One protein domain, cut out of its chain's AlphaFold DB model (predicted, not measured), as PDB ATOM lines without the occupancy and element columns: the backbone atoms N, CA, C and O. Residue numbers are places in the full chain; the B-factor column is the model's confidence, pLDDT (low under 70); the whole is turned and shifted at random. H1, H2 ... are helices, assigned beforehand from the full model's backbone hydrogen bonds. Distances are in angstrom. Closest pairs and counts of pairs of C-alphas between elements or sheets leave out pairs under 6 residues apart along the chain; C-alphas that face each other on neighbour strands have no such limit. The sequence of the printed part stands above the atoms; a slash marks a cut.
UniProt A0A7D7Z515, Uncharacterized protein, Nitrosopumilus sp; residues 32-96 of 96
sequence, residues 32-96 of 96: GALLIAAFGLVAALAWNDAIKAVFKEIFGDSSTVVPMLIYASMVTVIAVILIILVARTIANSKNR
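Overview. This is residues 32 to 96 of the 96 residues of an uncharacterized protein of Nitrosopumilus sp (UniProt A0A7D7Z515). Two long helices, H2 and H1, make a narrow, open V: they meet near the tight link between them, and the far parts of both arms, residues 32 to 47 and 76 to 96, stand free. The printed part has 65 residues with two named helices, H1 then H2, and no named strand; the class is all helix. It is only just loose, close to extended, with a radius of gyration of the C-alphas of 16.1 A and spans of 51 by 25 by 14 A.

Arrangement. H2, residues 65 to 93, and H1, residues 32 to 59, form a helical hairpin. Residues 67 to 71 of H2 touch residues 51 to 59 of H1; the closest C-alphas are those of Pro 67 and Phe 59, 6.9 A apart. The helices run opposite ways at a shallow tilt of 33 degrees, only just short of steep. In both, every O i to N i+4 pair is within hydrogen-bond range.

Along the chain. H2 measures 42.4 A, from C-alpha 65 at (-41.596, 22.666, 23.643) to C-alpha 93. H1 measures 39.6 A, beginning at C-alpha 32 (-37.444, 62.516, 27.565).

Size, cuts and confidence. The C-alphas farthest apart, of Asp 61 and Arg 96, are 51.4 A apart. The printed part has no cut. Residues 61 to 63 and 94 to 96 have pLDDT under 70.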
ATOM      1  N   GLY A  32     -36.484  63.352  26.852       97.69
ATOM      2  CA  GLY A  32     -37.444  62.516  27.565       97.69
ATOM      3  C   GLY A  32     -37.976  61.390  26.684       97.69
ATOM      4  O   GLY A  32     -37.935  60.229  27.084       97.69
ATOM      5  N   ALA A  33     -38.384  61.705  25.451       96.88
ATOM      6  CA  ALA A  33     -38.823  60.704  24.483       96.88
ATOM      7  C   ALA A  33     -37.719  59.683  24.153       96.88
ATOM      8  O   ALA A  33     -37.984  58.480  24.115       96.88
ATOM      9  N   LEU A  34     -36.475  60.140  23.965       97.81
ATOM     10  CA  LEU A  34     -35.333  59.267  23.683       97.81
ATOM     11  C   LEU A  34     -35.014  58.340  24.867       97.81
ATOM     12  O   LEU A  34     -34.761  57.153  24.671       97.81
ATOM     13  N   LEU A  35     -35.069  58.864  26.096       98.19
ATOM     14  CA  LEU A  35     -34.872  58.094  27.323       98.19
ATOM     15  C   LEU A  35     -35.980  57.057  27.507       98.19
ATOM     16  O   LEU A  35     -35.678  55.893  27.755       98.19
ATOM     17  N   ILE A  36     -37.248  57.443  27.336       97.31
ATOM     18  CA  ILE A  36     -38.388  56.518  27.400       97.31
ATOM     19  C   ILE A  36     -38.220  55.396  26.371       97.31
ATOM     20  O   ILE A  36     -38.426  54.232  26.706       97.31
ATOM     21  N   ALA A  37     -37.802  55.714  25.145       96.94
ATOM     22  CA  ALA A  37     -37.559  54.713  24.111       96.94
ATOM     23  C   ALA A  37     -36.399  53.768  24.478       96.94
ATOM     24  O   ALA A  37     -36.548  52.548  24.396       96.94
ATOM     25  N   ALA A  38     -35.264  54.315  24.928       97.38
ATOM     26  CA  ALA A  38     -34.096  53.530  25.320       97.38
ATOM     27  C   ALA A  38     -34.403  52.602  26.507       97.38
ATOM     28  O   ALA A  38     -34.124  51.405  26.451       97.38
ATOM     29  N   PHE A  39     -35.038  53.123  27.560       96.81
ATOM     30  CA  PHE A  39     -35.434  52.319  28.714       96.81
ATOM     31  C   PHE A  39     -36.561  51.341  28.389       96.81
ATOM     32  O   PHE A  39     -36.549  50.232  28.913       96.81
ATOM     33  N   GLY A  40     -37.490  51.696  27.498       95.69
ATOM     34  CA  GLY A  40     -38.515  50.779  27.003       95.69
ATOM     35  C   GLY A  40     -37.904  49.557  26.314       95.69
ATOM     36  O   GLY A  40     -38.316  48.430  26.584       95.69
ATOM     37  N   LEU A  41     -36.866  49.763  25.497       96.31
ATOM     38  CA  LEU A  41     -36.123  48.673  24.860       96.31
ATOM     39  C   LEU A  41     -35.392  47.799  25.889       96.31
ATOM     40  O   LEU A  41     -35.508  46.574  25.850       96.31
ATOM     41  N   VAL A  42     -34.672  48.415  26.830       96.06
ATOM     42  CA  VAL A  42     -33.970  47.683  27.898       96.06
ATOM     43  C   VAL A  42     -34.953  46.878  28.753       96.06
ATOM     44  O   VAL A  42     -34.703  45.709  29.039       96.06
ATOM     45  N   ALA A  43     -36.095  47.465  29.120       94.94
ATOM     46  CA  ALA A  43     -37.133  46.800  29.900       94.94
ATOM     47  C   ALA A  43     -37.740  45.607  29.152       94.94
ATOM     48  O   ALA A  43     -37.935  44.556  29.759       94.94
ATOM     49  N   ALA A  44     -37.987  45.737  27.842       91.94
ATOM     50  CA  ALA A  44     -38.488  44.643  27.014       91.94
ATOM     51  C   ALA A  44     -37.511  43.455  26.978       91.94
ATOM     52  O   ALA A  44     -37.930  42.305  27.130       91.94
ATOM     53  N   LEU A  45     -36.208  43.726  26.839       93.31
ATOM     54  CA  LEU A  45     -35.171  42.690  26.869       93.31
ATOM     55  C   LEU A  45     -35.066  42.030  28.253       93.31
ATOM     56  O   LEU A  45     -35.091  40.805  28.354       93.31
ATOM     57  N   ALA A  46     -35.038  42.825  29.324       95.06
ATOM     58  CA  ALA A  46     -34.932  42.313  30.687       95.06
ATOM     59  C   ALA A  46     -36.141  41.451  31.090       95.06
ATOM     60  O   ALA A  46     -35.973  40.397  31.701       95.06
ATOM     61  N   TRP A  47     -37.361  41.857  30.722       90.31
ATOM     62  CA  TRP A  47     -38.572  41.086  31.020       90.31
ATOM     63  C   TRP A  47     -38.644  39.767  30.247       90.31
ATOM     64  O   TRP A  47     -39.107  38.768  30.798       90.31
ATOM     65  N   ASN A  48     -38.160  39.725  29.000       87.62
ATOM     66  CA  ASN A  48     -38.042  38.477  28.242       87.62
ATOM     67  C   ASN A  48     -37.167  37.457  28.982       87.62
ATOM     68  O   ASN A  48     -37.571  36.305  29.149       87.62
ATOM     69  N   ASP A  49     -36.001  37.887  29.457       90.12
ATOM     70  CA  ASP A  49     -35.054  37.002  30.132       90.12
ATOM     71  C   ASP A  49     -35.532  36.619  31.539       90.12
ATOM     72  O   ASP A  49     -35.446  35.451  31.921       90.12
ATOM     73  N   ALA A  50     -36.124  37.561  32.282       91.31
ATOM     74  CA  ALA A  50     -36.686  37.310  33.607       91.31
ATOM     75  C   ALA A  50     -37.801  36.256  33.572       91.31
ATOM     76  O   ALA A  50     -37.774  35.305  34.355       91.31
ATOM     77  N   ILE A  51     -38.754  36.369  32.638       84.56
ATOM     78  CA  ILE A  51     -39.821  35.372  32.514       84.56
ATOM     79  C   ILE A  51     -39.220  34.003  32.166       84.56
ATOM     80  O   ILE A  51     -39.576  33.009  32.792       84.56
ATOM     81  N   LYS A  52     -38.271  33.927  31.223       83.81
ATOM     82  CA  LYS A  52     -37.617  32.655  30.866       83.81
ATOM     83  C   LYS A  52     -36.906  32.007  32.054       83.81
ATOM     84  O   LYS A  52     -36.986  30.790  32.207       83.81
ATOM     85  N   ALA A  53     -36.238  32.800  32.890       87.94
ATOM     86  CA  ALA A  53     -35.585  32.312  34.100       87.94
ATOM     87  C   ALA A  53     -36.600  31.755  35.111       87.94
ATOM     88  O   ALA A  53     -36.413  30.651  35.615       87.94
ATOM     89  N   VAL A  54     -37.711  32.463  35.341       85.31
ATOM     90  CA  VAL A  54     -38.806  31.987  36.206       85.31
ATOM     91  C   VAL A  54     -39.402  30.681  35.674       85.31
ATOM     92  O   VAL A  54     -39.615  29.741  36.434       85.31
ATOM     93  N   PHE A  55     -39.633  30.584  34.364       81.31
ATOM     94  CA  PHE A  55     -40.132  29.357  33.745       81.31
ATOM     95  C   PHE A  55     -39.157  28.191  33.901       81.31
ATOM     96  O   PHE A  55     -39.595  27.074  34.160       81.31
ATOM     97  N   LYS A  56     -37.850  28.449  33.779       82.62
ATOM     98  CA  LYS A  56     -36.817  27.436  33.996       82.62
ATOM     99  C   LYS A  56     -36.831  26.905  35.434       82.62
ATOM    100  O   LYS A  56     -36.714  25.704  35.642       82.62
ATOM    101  N   GLU A  57     -37.014  27.783  36.415       84.44
ATOM    102  CA  GLU A  57     -37.061  27.382  37.825       84.44
ATOM    103  C   GLU A  57     -38.307  26.541  38.150       84.44
ATOM    104  O   GLU A  57     -38.228  25.566  38.890       84.44
ATOM    105  N   ILE A  58     -39.460  26.886  37.568       81.81
ATOM    106  CA  ILE A  58     -40.740  26.222  37.872       81.81
ATOM    107  C   ILE A  58     -40.928  24.921  37.076       81.81
ATOM    108  O   ILE A  58     -41.455  23.946  37.608       81.81
ATOM    109  N   PHE A  59     -40.532  24.898  35.800       75.31
ATOM    110  CA  PHE A  59     -40.815  23.791  34.873       75.31
ATOM    111  C   PHE A  59     -39.580  22.959  34.497       75.31
ATOM    112  O   PHE A  59     -39.706  21.987  33.753       75.31
ATOM    113  N   GLY A  60     -38.394  23.306  35.004       74.75
ATOM    114  CA  GLY A  60     -37.146  22.640  34.650       74.75
ATOM    115  C   GLY A  60     -36.606  23.117  33.301       74.75
ATOM    116  O   GLY A  60     -36.500  24.313  33.048       74.75
ATOM    117  N   ASP A  61     -36.195  22.200  32.427       68.44
ATOM    118  CA  ASP A  61     -35.479  22.575  31.208       68.44
ATOM    119  C   ASP A  61     -36.369  23.383  30.243       68.44
ATOM    120  O   ASP A  61     -37.283  22.863  29.593       68.44
ATOM    121  N   SER A  62     -36.080  24.683  30.135       63.00
ATOM    122  CA  SER A  62     -36.802  25.643  29.294       63.00
ATOM    123  C   SER A  62     -36.618  25.397  27.791       63.00
ATOM    124  O   SER A  62     -37.216  26.099  26.975       63.00
ATOM    125  N   SER A  63     -35.817  24.392  27.423       64.75
ATOM    126  CA  SER A  63     -35.643  23.889  26.058       64.75
ATOM    127  C   SER A  63     -36.775  22.962  25.591       64.75
ATOM    128  O   SER A  63     -36.877  22.671  24.398       64.75
ATOM    129  N   THR A  64     -37.652  22.512  26.494       72.19
ATOM    130  CA  THR A  64     -38.806  21.691  26.113       72.19
ATOM    131  C   THR A  64     -39.919  22.537  25.475       72.19
ATOM    132  O   THR A  64     -40.192  23.673  25.862       72.19
ATOM    133  N   VAL A  65     -40.586  21.968  24.465       76.81
ATOM    134  CA  VAL A  65     -41.596  22.666  23.643       76.81
ATOM    135  C   VAL A  65     -42.785  23.161  24.480       76.81
ATOM    136  O   VAL A  65     -43.349  24.216  24.199       76.81
ATOM    137  N   VAL A  66     -43.153  22.428  25.535       77.75
ATOM    138  CA  VAL A  66     -44.313  22.746  26.385       77.75
ATOM    139  C   VAL A  66     -44.124  24.070  27.156       77.75
ATOM    140  O   VAL A  66     -44.971  24.951  26.993       77.75
ATOM    141  N   PRO A  67     -43.028  24.297  27.913       78.81
ATOM    142  CA  PRO A  67     -42.726  25.600  28.513       78.81
ATOM    143  C   PRO A  67     -42.704  26.770  27.522       78.81
ATOM    144  O   PRO A  67     -43.216  27.843  27.839       78.81
ATOM    145  N   MET A  68     -42.163  26.574  26.313       79.94
ATOM    146  CA  MET A  68     -42.122  27.625  25.286       79.94
ATOM    147  C   MET A  68     -43.520  28.027  24.801       79.94
ATOM    148  O   MET A  68     -43.790  29.216  24.622       79.94
ATOM    149  N   LEU A  69     -44.418  27.054  24.618       84.06
ATOM    150  CA  LEU A  69     -45.801  27.316  24.217       84.06
ATOM    151  C   LEU A  69     -46.582  28.046  25.315       84.06
ATOM    152  O   LEU A  69     -47.311  28.996  25.020       84.06
ATOM    153  N   ILE A  70     -46.397  27.659  26.581       83.12
ATOM    154  CA  ILE A  70     -47.034  28.345  27.713       83.12
ATOM    155  C   ILE A  70     -46.518  29.787  27.806       83.12
ATOM    156  O   ILE A  70     -47.327  30.715  27.860       83.12
ATOM    157  N   TYR A  71     -45.200  29.986  27.724       83.19
ATOM    158  CA  TYR A  71     -44.580  31.311  27.689       83.19
ATOM    159  C   TYR A  71     -45.164  32.195  26.576       83.19
ATOM    160  O   TYR A  71     -45.653  33.293  26.850       83.19
ATOM    161  N   ALA A  72     -45.178  31.704  25.333       85.56
ATOM    162  CA  ALA A  72     -45.685  32.456  24.189       85.56
ATOM    163  C   ALA A  72     -47.172  32.816  24.347       85.56
ATOM    164  O   ALA A  72     -47.571  33.949  24.062       85.56
ATOM    165  N   SER A  73     -47.989  31.885  24.855       89.81
ATOM    166  CA  SER A  73     -49.417  32.127  25.082       89.81
ATOM    167  C   SER A  73     -49.661  33.208  26.142       89.81
ATOM    168  O   SER A  73     -50.431  34.137  25.898       89.81
ATOM    169  N   MET A  74     -48.947  33.162  27.274       87.38
ATOM    170  CA  MET A  74     -49.062  34.159  28.344       87.38
ATOM    171  C   MET A  74     -48.665  35.554  27.871       87.38
ATOM    172  O   MET A  74     -49.418  36.508  28.069       87.38
ATOM    173  N   VAL A  75     -47.503  35.677  27.223       88.06
ATOM    174  CA  VAL A  75     -47.016  36.969  26.719       88.06
ATOM    175  C   VAL A  75     -47.997  37.556  25.704       88.06
ATOM    176  O   VAL A  75     -48.280  38.751  25.753       88.06
ATOM    177  N   THR A  76     -48.591  36.723  24.844       91.88
ATOM    178  CA  THR A  76     -49.596  37.167  23.865       91.88
ATOM    179  C   THR A  76     -50.856  37.703  24.539       91.88
ATOM    180  O   THR A  76     -51.325  38.784  24.185       91.88
ATOM    181  N   VAL A  77     -51.397  36.993  25.535       93.94
ATOM    182  CA  VAL A  77     -52.599  37.438  26.260       93.94
ATOM    183  C   VAL A  77     -52.351  38.780  26.950       93.94
ATOM    184  O   VAL A  77     -53.158  39.700  26.813       93.94
ATOM    185  N   ILE A  78     -51.213  38.923  27.634       90.94
ATOM    186  CA  ILE A  78     -50.833  40.173  28.303       90.94
ATOM    187  C   ILE A  78     -50.688  41.306  27.278       90.94
ATOM    188  O   ILE A  78     -51.254  42.380  27.475       90.94
ATOM    189  N   ALA A  79     -49.991  41.065  26.163       90.69
ATOM    190  CA  ALA A  79     -49.805  42.060  25.111       90.69
ATOM    191  C   ALA A  79     -51.144  42.543  24.532       90.69
ATOM    192  O   ALA A  79     -51.362  43.747  24.416       90.69
ATOM    193  N   VAL A  80     -52.071  41.628  24.231       95.94
ATOM    194  CA  VAL A  80     -53.401  41.972  23.706       95.94
ATOM    195  C   VAL A  80     -54.184  42.830  24.701       95.94
ATOM    196  O   VAL A  80     -54.755  43.848  24.307       95.94
ATOM    197  N   ILE A  81     -54.182  42.472  25.989       95.88
ATOM    198  CA  ILE A  81     -54.855  43.261  27.031       95.88
ATOM    199  C   ILE A  81     -54.270  44.674  27.090       95.88
ATOM    200  O   ILE A  81     -55.022  45.648  27.044       95.88
ATOM    201  N   LEU A  82     -52.940  44.800  27.146       93.69
ATOM    202  CA  LEU A  82     -52.267  46.099  27.205       93.69
ATOM    203  C   LEU A  82     -52.582  46.964  25.977       93.69
ATOM    204  O   LEU A  82     -52.928  48.135  26.131       93.69
ATOM    205  N   ILE A  83     -52.546  46.385  24.773       94.19
ATOM    206  CA  ILE A  83     -52.882  47.090  23.529       94.19
ATOM    207  C   ILE A  83     -54.334  47.589  23.561       94.19
ATOM    208  O   ILE A  83     -54.587  48.749  23.232       94.19
ATOM    209  N   ILE A  84     -55.288  46.762  24.003       95.94
ATOM    210  CA  ILE A  84     -56.703  47.157  24.113       95.94
ATOM    211  C   ILE A  84     -56.882  48.302  25.119       95.94
ATOM    212  O   ILE A  84     -57.632  49.242  24.850       95.94
ATOM    213  N   LEU A  85     -56.207  48.255  26.272       94.62
ATOM    214  CA  LEU A  85     -56.293  49.302  27.296       94.62
ATOM    215  C   LEU A  85     -55.748  50.646  26.796       94.62
ATOM    216  O   LEU A  85     -56.387  51.686  26.995       94.62
ATOM    217  N   VAL A  86     -54.609  50.631  26.098       93.38
ATOM    218  CA  VAL A  86     -54.025  51.837  25.492       93.38
ATOM    219  C   VAL A  86     -54.942  52.386  24.399       93.38
ATOM    220  O   VAL A  86     -55.277  53.570  24.422       93.38
ATOM    221  N   ALA A  87     -55.430  51.529  23.497       92.12
ATOM    222  CA  ALA A  87     -56.345  51.927  22.428       92.12
ATOM    223  C   ALA A  87     -57.632  52.567  22.978       92.12
ATOM    224  O   ALA A  87     -58.079  53.596  22.471       92.12
ATOM    225  N   ARG A  88     -58.198  52.010  24.058       91.56
ATOM    226  CA  ARG A  88     -59.371  52.578  24.745       91.56
ATOM    227  C   ARG A  88     -59.079  53.937  25.376       91.56
ATOM    228  O   ARG A  88     -59.907  54.836  25.276       91.56
ATOM    229  N   THR A  89     -57.917  54.103  26.003       93.06
ATOM    230  CA  THR A  89     -57.522  55.382  26.617       93.06
ATOM    231  C   THR A  89     -57.399  56.488  25.569       93.06
ATOM    232  O   THR A  89     -57.928  57.581  25.762       93.06
ATOM    233  N   ILE A  90     -56.780  56.185  24.425       90.06
ATOM    234  CA  ILE A  90     -56.653  57.131  23.308       90.06
ATOM    235  C   ILE A  90     -58.030  57.471  22.724       90.06
ATOM    236  O   ILE A  90     -58.335  58.644  22.514       90.06
ATOM    237  N   ALA A  91     -58.885  56.465  22.507       87.44
ATOM    238  CA  ALA A  91     -60.232  56.672  21.977       87.44
ATOM    239  C   ALA A  91     -61.093  57.561  22.892       87.44
ATOM    240  O   ALA A  91     -61.815  58.427  22.405       87.44
ATOM    241  N   ASN A  92     -60.974  57.395  24.212       82.12
ATOM    242  CA  ASN A  92     -61.713  58.194  25.191       82.12
ATOM    243  C   ASN A  92     -61.172  59.626  25.343       82.12
ATOM    244  O   ASN A  92     -61.939  60.520  25.689       82.12
ATOM    245  N   SER A  93     -59.883  59.857  25.069       79.62
ATOM    246  CA  SER A  93     -59.268  61.195  25.096       79.62
ATOM    247  C   SER A  93     -59.827  62.116  24.004       79.62
ATOM    248  O   SER A  93     -59.982  63.309  24.221       79.62
ATOM    249  N   LYS A  94     -60.213  61.563  22.846       63.81
ATOM    250  CA  LYS A  94     -60.758  62.344  21.719       63.81
ATOM    251  C   LYS A  94     -62.193  62.862  21.948       63.81
ATOM    252  O   LYS A  94     -62.675  63.663  21.156       63.81
ATOM    253  N   ASN A  95     -62.869  62.408  23.007       55.25
ATOM    254  CA  ASN A  95     -64.252  62.775  23.346       55.25
ATOM    255  C   ASN A  95     -64.359  63.791  24.505       55.25
ATOM    256  O   ASN A  95     -65.452  63.959  25.051       55.25
ATOM    257  N   ARG A  96     -63.258  64.432  24.914       47.62
ATOM    258  CA  ARG A  96     -63.244  65.500  25.924       47.62
ATOM    259  C   ARG A  96     -62.625  66.770  25.376       47.62
ATOM    260  O   ARG A  96     -61.642  66.642  24.617       47.62
TER     261      ARG A  96